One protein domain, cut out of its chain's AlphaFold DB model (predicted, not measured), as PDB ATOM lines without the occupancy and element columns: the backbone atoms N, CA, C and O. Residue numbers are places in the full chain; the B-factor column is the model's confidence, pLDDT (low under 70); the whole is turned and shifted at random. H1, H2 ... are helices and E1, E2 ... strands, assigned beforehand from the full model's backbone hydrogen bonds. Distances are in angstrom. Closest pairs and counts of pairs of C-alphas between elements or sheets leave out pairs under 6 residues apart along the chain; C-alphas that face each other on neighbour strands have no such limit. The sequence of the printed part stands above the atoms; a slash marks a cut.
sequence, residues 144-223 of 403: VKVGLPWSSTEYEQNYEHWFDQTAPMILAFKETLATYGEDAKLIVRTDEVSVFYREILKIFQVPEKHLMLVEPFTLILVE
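AT A GLANCE: This is residues 144 to 223 of the 403 residues of a protein of Aplanochytrium stocchinoi (UniProt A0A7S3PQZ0). Two short parallel strands, E1 and E2, lie side by side near the middle, and the long helix H2 runs past E1 along the longest axis, with H3 between the strands along the chain and E3 far out. The 80 printed residues, mixed in class, run H1, H2, E1, H3, E2, E3, compact, with a radius of gyration of the C-alphas of 12.5 A and spans of 34 by 28 by 18 A.

HOW THE PARTS SIT: H1 is residues 154 to 158; H2, residues 160 to 183, has a kink of 78 degrees near residue 177. E1, residues 186 to 189, and E2, residues 211 to 214, are parallel; N 188 and O 212, 2.9 A apart, are within hydrogen-bond range. H3, residues 195 to 203, is close to but not clearly touching H2, closest C-alphas Ile 170 and Leu 201, 7.4 A. E1, H3 and E2 form a strand-helix-strand unit, parallel strands joined through a helix, with a right-handed crossover. E3, residues 219 to 222, pairs with no named strand.

IN THESE COORDINATES: H2 runs 30.7 A from C-alpha 160 (-4.694, 36.799, -11.733); E3 ends at C-alpha 222 (-29.328, 55.328, -15.364).

THE WHOLE: The printed part has no cut; residues 144 to 165 are among those under pLDDT 70.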
ATOM      1  N   VAL A 144     -20.376  55.510 -20.027       44.69
ATOM      2  CA  VAL A 144     -19.686  54.350 -19.489       44.69
ATOM      3  C   VAL A 144     -18.466  54.068 -20.360       44.69
ATOM      4  O   VAL A 144     -18.532  53.437 -21.411       44.69
ATOM      5  N   LYS A 145     -17.302  54.561 -19.928       42.53
ATOM      6  CA  LYS A 145     -16.033  53.974 -20.355       42.53
ATOM      7  C   LYS A 145     -15.812  52.752 -19.471       42.53
ATOM      8  O   LYS A 145     -15.079  52.844 -18.491       42.53
ATOM      9  N   VAL A 146     -16.490  51.642 -19.776       47.88
ATOM     10  CA  VAL A 146     -16.204  50.363 -19.111       47.88
ATOM     11  C   VAL A 146     -14.774  50.006 -19.502       47.88
ATOM     12  O   VAL A 146     -14.478  49.673 -20.652       47.88
ATOM     13  N   GLY A 147     -13.856  50.242 -18.577       40.91
ATOM     14  CA  GLY A 147     -12.457  49.914 -18.738       40.91
ATOM     15  C   GLY A 147     -12.157  48.692 -17.901       40.91
ATOM     16  O   GLY A 147     -11.864  48.843 -16.720       40.91
ATOM     17  N   LEU A 148     -12.151  47.514 -18.513       44.12
ATOM     18  CA  LEU A 148     -11.180  46.504 -18.122       44.12
ATOM     19  C   LEU A 148     -10.074  46.570 -19.182       44.12
ATOM     20  O   LEU A 148     -10.318  46.286 -20.349       44.12
ATOM     21  N   PRO A 149      -8.867  47.058 -18.852       39.31
ATOM     22  CA  PRO A 149      -7.847  47.377 -19.854       39.31
ATOM     23  C   PRO A 149      -7.167  46.142 -20.474       39.31
ATOM     24  O   PRO A 149      -6.059  46.258 -20.993       39.31
ATOM     25  N   TRP A 150      -7.796  44.966 -20.447       45.44
ATOM     26  CA  TRP A 150      -7.186  43.719 -20.894       45.44
ATOM     27  C   TRP A 150      -8.164  42.955 -21.782       45.44
ATOM     28  O   TRP A 150      -9.267  42.626 -21.381       45.44
ATOM     29  N   SER A 151      -7.726  42.743 -23.019       42.84
ATOM     30  CA  SER A 151      -8.451  42.136 -24.132       42.84
ATOM     31  C   SER A 151      -9.103  40.787 -23.806       42.84
ATOM     32  O   SER A 151      -8.427  39.907 -23.263       42.84
ATOM     33  N   SER A 152     -10.317  40.615 -24.335       43.84
ATOM     34  CA  SER A 152     -11.245  39.465 -24.367       43.84
ATOM     35  C   SER A 152     -10.733  38.158 -24.988       43.84
ATOM     36  O   SER A 152     -11.473  37.369 -25.572       43.84
ATOM     37  N   THR A 153      -9.436  37.906 -24.891       52.75
ATOM     38  CA  THR A 153      -8.796  36.718 -25.456       52.75
ATOM     39  C   THR A 153      -8.849  35.544 -24.477       52.75
ATOM     40  O   THR A 153      -8.861  35.739 -23.265       52.75
ATOM     41  N   GLU A 154      -8.733  34.310 -24.984       50.31
ATOM     42  CA  GLU A 154      -8.535  33.075 -24.188       50.31
ATOM     43  C   GLU A 154      -7.394  33.177 -23.146       50.31
ATOM     44  O   GLU A 154      -7.295  32.372 -22.218       50.31
ATOM     45  N   TYR A 155      -6.531  34.196 -23.258       55.00
ATOM     46  CA  TYR A 155      -5.474  34.510 -22.303       55.00
ATOM     47  C   TYR A 155      -5.949  35.095 -20.966       55.00
ATOM     48  O   TYR A 155      -5.144  35.093 -20.034       55.00
ATOM     49  N   GLU A 156      -7.196  35.558 -20.820       58.66
ATOM     50  CA  GLU A 156      -7.747  36.038 -19.535       58.66
ATOM     51  C   GLU A 156      -7.611  34.989 -18.422       58.66
ATOM     52  O   GLU A 156      -7.257  35.308 -17.288       58.66
ATOM     53  N   GLN A 157      -7.724  33.709 -18.791       55.47
ATOM     54  CA  GLN A 157      -7.511  32.550 -17.924       55.47
ATOM     55  C   GLN A 157      -6.069  32.422 -17.391       55.47
ATOM     56  O   GLN A 157      -5.748  31.486 -16.667       55.47
ATOM     57  N   ASN A 158      -5.148  33.312 -17.760       57.84
ATOM     58  CA  ASN A 158      -3.773  33.310 -17.265       57.84
ATOM     59  C   ASN A 158      -3.465  34.505 -16.349       57.84
ATOM     60  O   ASN A 158      -2.391  34.524 -15.743       57.84
ATOM     61  N   TYR A 159      -4.379  35.474 -16.224       64.25
ATOM     62  CA  TYR A 159      -4.141  36.740 -15.534       64.25
ATOM     63  C   TYR A 159      -4.883  36.821 -14.197       64.25
ATOM     64  O   TYR A 159      -6.061  37.143 -14.132       64.25
ATOM     65  N   GLU A 160      -4.162  36.609 -13.096       64.00
ATOM     66  CA  GLU A 160      -4.694  36.799 -11.733       64.00
ATOM     67  C   GLU A 160      -5.224  38.224 -11.500       64.00
ATOM     68  O   GLU A 160      -6.240  38.400 -10.843       64.00
ATOM     69  N   HIS A 161      -4.600  39.259 -12.067       63.28
ATOM     70  CA  HIS A 161      -5.058  40.637 -11.844       63.28
ATOM     71  C   HIS A 161      -6.454  40.917 -12.416       63.28
ATOM     72  O   HIS A 161      -7.111  41.846 -11.953       63.28
ATOM     73  N   TRP A 162      -6.913  40.127 -13.395       68.31
ATOM     74  CA  TRP A 162      -8.302  40.183 -13.849       68.31
ATOM     75  C   TRP A 162      -9.240  39.834 -12.695       68.31
ATOM     76  O   TRP A 162     -10.246  40.502 -12.494       68.31
ATOM     77  N   PHE A 163      -8.875  38.850 -11.870       66.81
ATOM     78  CA  PHE A 163      -9.656  38.492 -10.692       66.81
ATOM     79  C   PHE A 163      -9.662  39.606  -9.666       66.81
ATOM     80  O   PHE A 163     -10.737  39.997  -9.234       66.81
ATOM     81  N   ASP A 164      -8.506  40.181  -9.344       64.75
ATOM     82  CA  ASP A 164      -8.420  41.300  -8.396       64.75
ATOM     83  C   ASP A 164      -9.306  42.499  -8.792       64.75
ATOM     84  O   ASP A 164      -9.715  43.274  -7.931       64.75
ATOM     85  N   GLN A 165      -9.594  42.665 -10.087       67.50
ATOM     86  CA  GLN A 165     -10.416  43.753 -10.621       67.50
ATOM     87  C   GLN A 165     -11.895  43.371 -10.740       67.50
ATOM     88  O   GLN A 165     -12.767  44.152 -10.364       67.50
ATOM     89  N   THR A 166     -12.183  42.167 -11.231       71.62
ATOM     90  CA  THR A 166     -13.543  41.712 -11.547       71.62
ATOM     91  C   THR A 166     -14.265  41.148 -10.322       71.62
ATOM     92  O   THR A 166     -15.468  41.352 -10.159       71.62
ATOM     93  N   ALA A 167     -13.545  40.474  -9.421       72.75
ATOM     94  CA  ALA A 167     -14.115  39.853  -8.229       72.75
ATOM     95  C   ALA A 167     -14.894  40.830  -7.334       72.75
ATOM     96  O   ALA A 167     -16.051  40.537  -7.017       72.75
ATOM     97  N   PRO A 168     -14.332  41.995  -6.943       71.06
ATOM     98  CA  PRO A 168     -15.049  42.934  -6.085       71.06
ATOM     99  C   PRO A 168     -16.308  43.488  -6.754       71.06
ATOM    100  O   PRO A 168     -17.312  43.693  -6.079       71.06
ATOM    101  N   MET A 169     -16.282  43.682  -8.079       75.31
ATOM    102  CA  MET A 169     -17.445  44.159  -8.831       75.31
ATOM    103  C   MET A 169     -18.594  43.152  -8.792       75.31
ATOM    104  O   MET A 169     -19.734  43.541  -8.561       75.31
ATOM    105  N   ILE A 170     -18.301  41.862  -8.978       79.19
ATOM    106  CA  ILE A 170     -19.315  40.804  -8.915       79.19
ATOM    107  C   ILE A 170     -19.905  40.710  -7.507       79.19
ATOM    108  O   ILE A 170     -21.120  40.625  -7.363       79.19
ATOM    109  N   LEU A 171     -19.069  40.755  -6.465       76.94
ATOM    110  CA  LEU A 171     -19.538  40.696  -5.078       76.94
ATOM    111  C   LEU A 171     -20.425  41.899  -4.722       76.94
ATOM    112  O   LEU A 171     -21.538  41.700  -4.238       76.94
ATOM    113  N   ALA A 172     -19.999  43.120  -5.057       76.56
ATOM    114  CA  ALA A 172     -20.810  44.326  -4.865       76.56
ATOM    115  C   ALA A 172     -22.122  44.273  -5.669       76.56
ATOM    116  O   ALA A 172     -23.177  44.720  -5.208       76.56
ATOM    117  N   PHE A 173     -22.086  43.685  -6.868       82.31
ATOM    118  CA  PHE A 173     -23.289  43.474  -7.660       82.31
ATOM    119  C   PHE A 173     -24.255  42.486  -6.997       82.31
ATOM    120  O   PHE A 173     -25.458  42.705  -7.049       82.31
ATOM    121  N   LYS A 174     -23.776  41.435  -6.321       83.81
ATOM    122  CA  LYS A 174     -24.660  40.514  -5.586       83.81
ATOM    123  C   LYS A 174     -25.399  41.198  -4.439       83.81
ATOM    124  O   LYS A 174     -26.584  40.948  -4.254       83.81
ATOM    125  N   GLU A 175     -24.720  42.065  -3.695       81.38
ATOM    126  CA  GLU A 175     -25.345  42.867  -2.634       81.38
ATOM    127  C   GLU A 175     -26.395  43.828  -3.211       81.38
ATOM    128  O   GLU A 175     -27.504  43.957  -2.690       81.38
ATOM    129  N   THR A 176     -26.074  44.438  -4.356       81.38
ATOM    130  CA  THR A 176     -27.005  45.272  -5.128       81.38
ATOM    131  C   THR A 176     -28.225  44.467  -5.574       81.38
ATOM    132  O   THR A 176     -29.355  44.895  -5.370       81.38
ATOM    133  N   LEU A 177     -28.015  43.281  -6.139       86.06
ATOM    134  CA  LEU A 177     -29.073  42.390  -6.599       86.06
ATOM    135  C   LEU A 177     -29.991  41.957  -5.447       86.06
ATOM    136  O   LEU A 177     -31.205  41.938  -5.614       86.06
ATOM    137  N   ALA A 178     -29.435  41.670  -4.268       85.50
ATOM    138  CA  ALA A 178     -30.225  41.357  -3.079       85.50
ATOM    139  C   ALA A 178     -31.082  42.546  -2.602       85.50
ATOM    140  O   ALA A 178     -32.154  42.339  -2.044       85.50
ATOM    141  N   THR A 179     -30.620  43.777  -2.835       83.81
ATOM    142  CA  THR A 179     -31.308  45.007  -2.410       83.81
ATOM    143  C   THR A 179     -32.377  45.461  -3.409       83.81
ATOM    144  O   THR A 179     -33.445  45.898  -2.997       83.81
ATOM    145  N   TYR A 180     -32.093  45.377  -4.714       83.94
ATOM    146  CA  TYR A 180     -32.922  45.974  -5.776       83.94
ATOM    147  C   TYR A 180     -33.572  44.950  -6.718       83.94
ATOM    148  O   TYR A 180     -34.302  45.337  -7.624       83.94
ATOM    149  N   GLY A 181     -33.321  43.651  -6.546       88.50
ATOM    150  CA  GLY A 181     -33.989  42.603  -7.320       88.50
ATOM    151  C   GLY A 181     -33.793  42.731  -8.837       88.50
ATOM    152  O   GLY A 181     -32.672  42.864  -9.330       88.50
ATOM    153  N   GLU A 182     -34.886  42.644  -9.598       87.25
ATOM    154  CA  GLU A 182     -34.865  42.573 -11.072       87.25
ATOM    155  C   GLU A 182     -34.307  43.824 -11.768       87.25
ATOM    156  O   GLU A 182     -33.740  43.719 -12.870       87.25
ATOM    157  N   ASP A 183     -34.381  44.966 -11.088       83.31
ATOM    158  CA  ASP A 183     -33.922  46.264 -11.581       83.31
ATOM    159  C   ASP A 183     -32.395  46.398 -11.532       83.31
ATOM    160  O   ASP A 183     -31.801  47.200 -12.258       83.31
ATOM    161  N   ALA A 184     -31.719  45.574 -10.726       85.88
ATOM    162  CA  ALA A 184     -30.266  45.559 -10.668       85.88
ATOM    163  C   ALA A 184     -29.678  45.042 -11.990       85.88
ATOM    164  O   ALA A 184     -29.865  43.873 -12.352       85.88
ATOM    165  N   LYS A 185     -28.909  45.894 -12.681       84.75
ATOM    166  CA  LYS A 185     -28.158  45.535 -13.892       84.75
ATOM    167  C   LYS A 185     -26.650  45.659 -13.686       84.75
ATOM    168  O   LYS A 185     -26.155  46.677 -13.207       84.75
ATOM    169  N   LEU A 186     -25.916  44.628 -14.093       84.44
ATOM    170  CA  LEU A 186     -24.466  44.644 -14.223       84.44
ATOM    171  C   LEU A 186     -24.122  45.046 -15.656       84.44
ATOM    172  O   LEU A 186     -24.393  44.306 -16.602       84.44
ATOM    173  N   ILE A 187     -23.533  46.228 -15.814       79.38
ATOM    174  CA  ILE A 187     -23.126  46.740 -17.123       79.38
ATOM    175  C   ILE A 187     -21.809  46.074 -17.521       79.38
ATOM    176  O   ILE A 187     -20.796  46.233 -16.838       79.38
ATOM    177  N   VAL A 188     -21.819  45.355 -18.643       77.19
ATOM    178  CA  VAL A 188     -20.650  44.653 -19.187       77.19
ATOM    179  C   VAL A 188     -20.494  45.015 -20.654       77.19
ATOM    180  O   VAL A 188     -21.474  45.182 -21.373       77.19
ATOM    181  N   ARG A 189     -19.260  45.146 -21.129       73.00
ATOM    182  CA  ARG A 189     -19.010  45.432 -22.538       73.00
ATOM    183  C   ARG A 189     -19.306  44.236 -23.433       73.00
ATOM    184  O   ARG A 189     -18.861  43.134 -23.131       73.00
ATOM    185  N   THR A 190     -20.018  44.456 -24.541       73.56
ATOM    186  CA  THR A 190     -20.370  43.405 -25.517       73.56
ATOM    187  C   THR A 190     -19.139  42.682 -26.059       73.56
ATOM    188  O   THR A 190     -19.162  41.462 -26.195       73.56
ATOM    189  N   ASP A 191     -18.052  43.413 -26.313       68.12
ATOM    190  CA  ASP A 191     -16.785  42.901 -26.843       68.12
ATOM    191  C   ASP A 191     -15.871  42.255 -25.784       68.12
ATOM    192  O   ASP A 191     -14.820  41.707 -26.127       68.12
ATOM    193  N   GLU A 192     -16.271  42.292 -24.508       64.75
ATOM    194  CA  GLU A 192     -15.486  41.818 -23.359       64.75
ATOM    195  C   GLU A 192     -16.103  40.610 -22.634       64.75
ATOM    196  O   GLU A 192     -15.517  40.094 -21.684       64.75
ATOM    197  N   VAL A 193     -17.254  40.094 -23.084       70.19
ATOM    198  CA  VAL A 193     -17.866  38.910 -22.456       70.19
ATOM    199  C   VAL A 193     -17.266  37.620 -23.006       70.19
ATOM    200  O   VAL A 193     -17.852  36.951 -23.860       70.19
ATOM    201  N   SER A 194     -16.103  37.239 -22.484       72.56
ATOM    202  CA  SER A 194     -15.511  35.930 -22.765       72.56
ATOM    203  C   SER A 194     -16.358  34.789 -22.175       72.56
ATOM    204  O   SER A 194     -17.103  34.969 -21.208       72.56
ATOM    205  N   VAL A 195     -16.219  33.574 -22.729       75.31
ATOM    206  CA  VAL A 195     -16.818  32.347 -22.153       75.31
ATOM    207  C   VAL A 195     -16.421  32.208 -20.681       75.31
ATOM    208  O   VAL A 195     -17.248  31.914 -19.825       75.31
ATOM    209  N   PHE A 196     -15.164  32.529 -20.377       75.25
ATOM    210  CA  PHE A 196     -14.624  32.512 -19.028       75.25
ATOM    211  C   PHE A 196     -15.317  33.512 -18.082       75.25
ATOM    212  O   PHE A 196     -15.647  33.156 -16.951       75.25
ATOM    213  N   TYR A 197     -15.595  34.739 -18.541       78.00
ATOM    214  CA  TYR A 197     -16.351  35.726 -17.764       78.00
ATOM    215  C   TYR A 197     -17.757  35.206 -17.418       78.00
ATOM    216  O   TYR A 197     -18.192  35.306 -16.268       78.00
ATOM    217  N   ARG A 198     -18.454  34.584 -18.381       81.19
ATOM    218  CA  ARG A 198     -19.790  33.995 -18.156       81.19
ATOM    219  C   ARG A 198     -19.764  32.848 -17.154       81.19
ATOM    220  O   ARG A 198     -20.636  32.779 -16.290       81.19
ATOM    221  N   GLU A 199     -18.764  31.973 -17.229       79.25
ATOM    222  CA  GLU A 199     -18.588  30.890 -16.255       79.25
ATOM    223  C   GLU A 199     -18.417  31.430 -14.835       79.25
ATOM    224  O   GLU A 199     -19.042  30.925 -13.904       79.25
ATOM    225  N   ILE A 200     -17.625  32.492 -14.672       80.19
ATOM    226  CA  ILE A 200     -17.457  33.162 -13.384       80.19
ATOM    227  C   ILE A 200     -18.792  33.723 -12.888       80.19
ATOM    228  O   ILE A 200     -19.192  33.417 -11.768       80.19
ATOM    229  N   LEU A 201     -19.526  34.478 -13.707       84.19
ATOM    230  CA  LEU A 201     -20.840  34.991 -13.309       84.19
ATOM    231  C   LEU A 201     -21.803  33.874 -12.888       84.19
ATOM    232  O   LEU A 201     -22.469  33.998 -11.859       84.19
ATOM    233  N   LYS A 202     -21.819  32.759 -13.629       83.81
ATOM    234  CA  LYS A 202     -22.625  31.577 -13.306       83.81
ATOM    235  C   LYS A 202     -22.254  30.995 -11.943       83.81
ATOM    236  O   LYS A 202     -23.140  30.743 -11.134       83.81
ATOM    237  N   ILE A 203     -20.962  30.842 -11.652       78.50
ATOM    238  CA  ILE A 203     -20.472  30.347 -10.352       78.50
ATOM    239  C   ILE A 203     -20.892  31.265  -9.205       78.50
ATOM    240  O   ILE A 203     -21.240  30.798  -8.121       78.50
ATOM    241  N   PHE A 204     -20.880  32.577  -9.434       80.38
ATOM    242  CA  PHE A 204     -21.349  33.552  -8.452       80.38
ATOM    243  C   PHE A 204     -22.874  33.697  -8.416       80.38
ATOM    244  O   PHE A 204     -23.377  34.464  -7.591       80.38
ATOM    245  N   GLN A 205     -23.599  32.903  -9.213       84.69
ATOM    246  CA  GLN A 205     -25.056  32.882  -9.316       84.69
ATOM    247  C   GLN A 205     -25.627  34.243  -9.727       84.69
ATOM    248  O   GLN A 205     -26.653  34.673  -9.212       84.69
ATOM    249  N   VAL A 206     -24.944  34.935 -10.641       87.06
ATOM    250  CA  VAL A 206     -25.454  36.143 -11.294       87.06
ATOM    251  C   VAL A 206     -26.224  35.711 -12.548       87.06
ATOM    252  O   VAL A 206     -25.595  35.243 -13.499       87.06
ATOM    253  N   PRO A 207     -27.566  35.821 -12.579       88.19
ATOM    254  CA  PRO A 207     -28.342  35.365 -13.728       88.19
ATOM    255  C   PRO A 207     -28.122  36.266 -14.950       88.19
ATOM    256  O   PRO A 207     -28.052  37.489 -14.817       88.19
ATOM    257  N   GLU A 208     -28.093  35.687 -16.155       87.62
ATOM    258  CA  GLU A 208     -27.817  36.443 -17.390       87.62
ATOM    259  C   GLU A 208     -28.810  37.588 -17.650       87.62
ATOM    260  O   GLU A 208     -28.418  38.609 -18.205       87.62
ATOM    261  N   LYS A 209     -30.062  37.484 -17.175       90.38
ATOM    262  CA  LYS A 209     -31.078  38.555 -17.282       90.38
ATOM    263  C   LYS A 209     -30.689  39.871 -16.588       90.38
ATOM    264  O   LYS A 209     -31.313  40.913 -16.810       90.38
ATOM    265  N   HIS A 210     -29.686  39.825 -15.714       90.69
ATOM    266  CA  HIS A 210     -29.147  40.994 -15.030       90.69
ATOM    267  C   HIS A 210     -27.943  41.603 -15.747       90.69
ATOM    268  O   HIS A 210     -27.441  42.633 -15.310       90.69
ATOM    269  N   LEU A 211     -27.468  41.005 -16.838       87.94
ATOM    270  CA  LEU A 211     -26.374  41.561 -17.623       87.94
ATOM    271  C   LEU A 211     -26.930  42.557 -18.634       87.94
ATOM    272  O   LEU A 211     -27.774  42.221 -19.460       87.94
ATOM    273  N   MET A 212     -26.416  43.781 -18.592       86.00
ATOM    274  CA  MET A 212     -26.644  44.772 -19.633       86.00
ATOM    275  C   MET A 212     -25.392  44.843 -20.496       86.00
ATOM    276  O   MET A 212     -24.373  45.396 -20.077       86.00
ATOM    277  N   LEU A 213     -25.462  44.247 -21.686       84.75
ATOM    278  CA  LEU A 213     -24.352  44.249 -22.630       84.75
ATOM    279  C   LEU A 213     -24.341  45.556 -23.415       84.75
ATOM    280  O   LEU A 213     -25.336  45.912 -24.042       84.75
ATOM    281  N   VAL A 214     -23.223  46.278 -23.367       78.81
ATOM    282  CA  VAL A 214     -23.120  47.627 -23.937       78.81
ATOM    283  C   VAL A 214     -21.913  47.744 -24.851       78.81
ATOM    284  O   VAL A 214     -20.833  47.243 -24.543       78.81
ATOM    285  N   GLU A 215     -22.082  48.413 -25.983       75.69
ATOM    286  CA  GLU A 215     -20.958  48.702 -26.867       75.69
ATOM    287  C   GLU A 215     -20.016  49.749 -26.246       75.69
ATOM    288  O   GLU A 215     -20.425  50.571 -25.409       75.69
ATOM    289  N   PRO A 216     -18.733  49.761 -26.644       68.69
ATOM    290  CA  PRO A 216     -17.814  50.807 -26.232       68.69
ATOM    291  C   PRO A 216     -18.359  52.201 -26.569       68.69
ATOM    292  O   PRO A 216     -18.792  52.470 -27.685       68.69
ATOM    293  N   PHE A 217     -18.252  53.127 -25.613       66.94
ATOM    294  CA  PHE A 217     -18.680  54.528 -25.740       66.94
ATOM    295  C   PHE A 217     -20.193  54.775 -25.805       66.94
ATOM    296  O   PHE A 217     -20.572  55.945 -25.934       66.94
ATOM    297  N   THR A 218     -21.029  53.748 -25.641       68.44
ATOM    298  CA  THR A 218     -22.476  53.913 -25.478       68.44
ATOM    299  C   THR A 218     -22.788  54.783 -24.260       68.44
ATOM    300  O   THR A 218     -22.173  54.665 -23.193       68.44
ATOM    301  N   LEU A 219     -23.729  55.710 -24.441       68.31
ATOM    302  CA  LEU A 219     -24.293  56.507 -23.357       68.31
ATOM    303  C   LEU A 219     -25.485  55.755 -22.788       68.31
ATOM    304  O   LEU A 219     -26.351  55.320 -23.542       68.31
ATOM    305  N   ILE A 220     -25.521  55.620 -21.467       66.50
ATOM    306  CA  ILE A 220     -26.603  54.923 -20.781       66.50
ATOM    307  C   ILE A 220     -27.223  55.905 -19.808       66.50
ATOM    308  O   ILE A 220     -26.527  56.544 -19.013       66.50
ATOM    309  N   LEU A 221     -28.540  56.032 -19.911       70.69
ATOM    310  CA  LEU A 221     -29.331  56.722 -18.917       70.69
ATOM    311  C   LEU A 221     -29.555  55.756 -17.760       70.69
ATOM    312  O   LEU A 221     -30.110  54.679 -17.962       70.69
ATOM    313  N   VAL A 222     -29.097  56.125 -16.568       66.31
ATOM    314  CA  VAL A 222     -29.328  55.328 -15.364       66.31
ATOM    315  C   VAL A 222     -29.999  56.185 -14.306       66.31
ATOM    316  O   VAL A 222     -29.594  57.321 -14.052       66.31
ATOM    317  N   GLU A 223     -31.022  55.626 -13.673       62.97
ATOM    318  CA  GLU A 223     -31.667  56.235 -12.507       62.97
ATOM    319  C   GLU A 223     -30.735  56.165 -11.296       62.97
ATOM    320  O   GLU A 223     -30.556  57.136 -10.562       62.97
TER     321      GLU A 223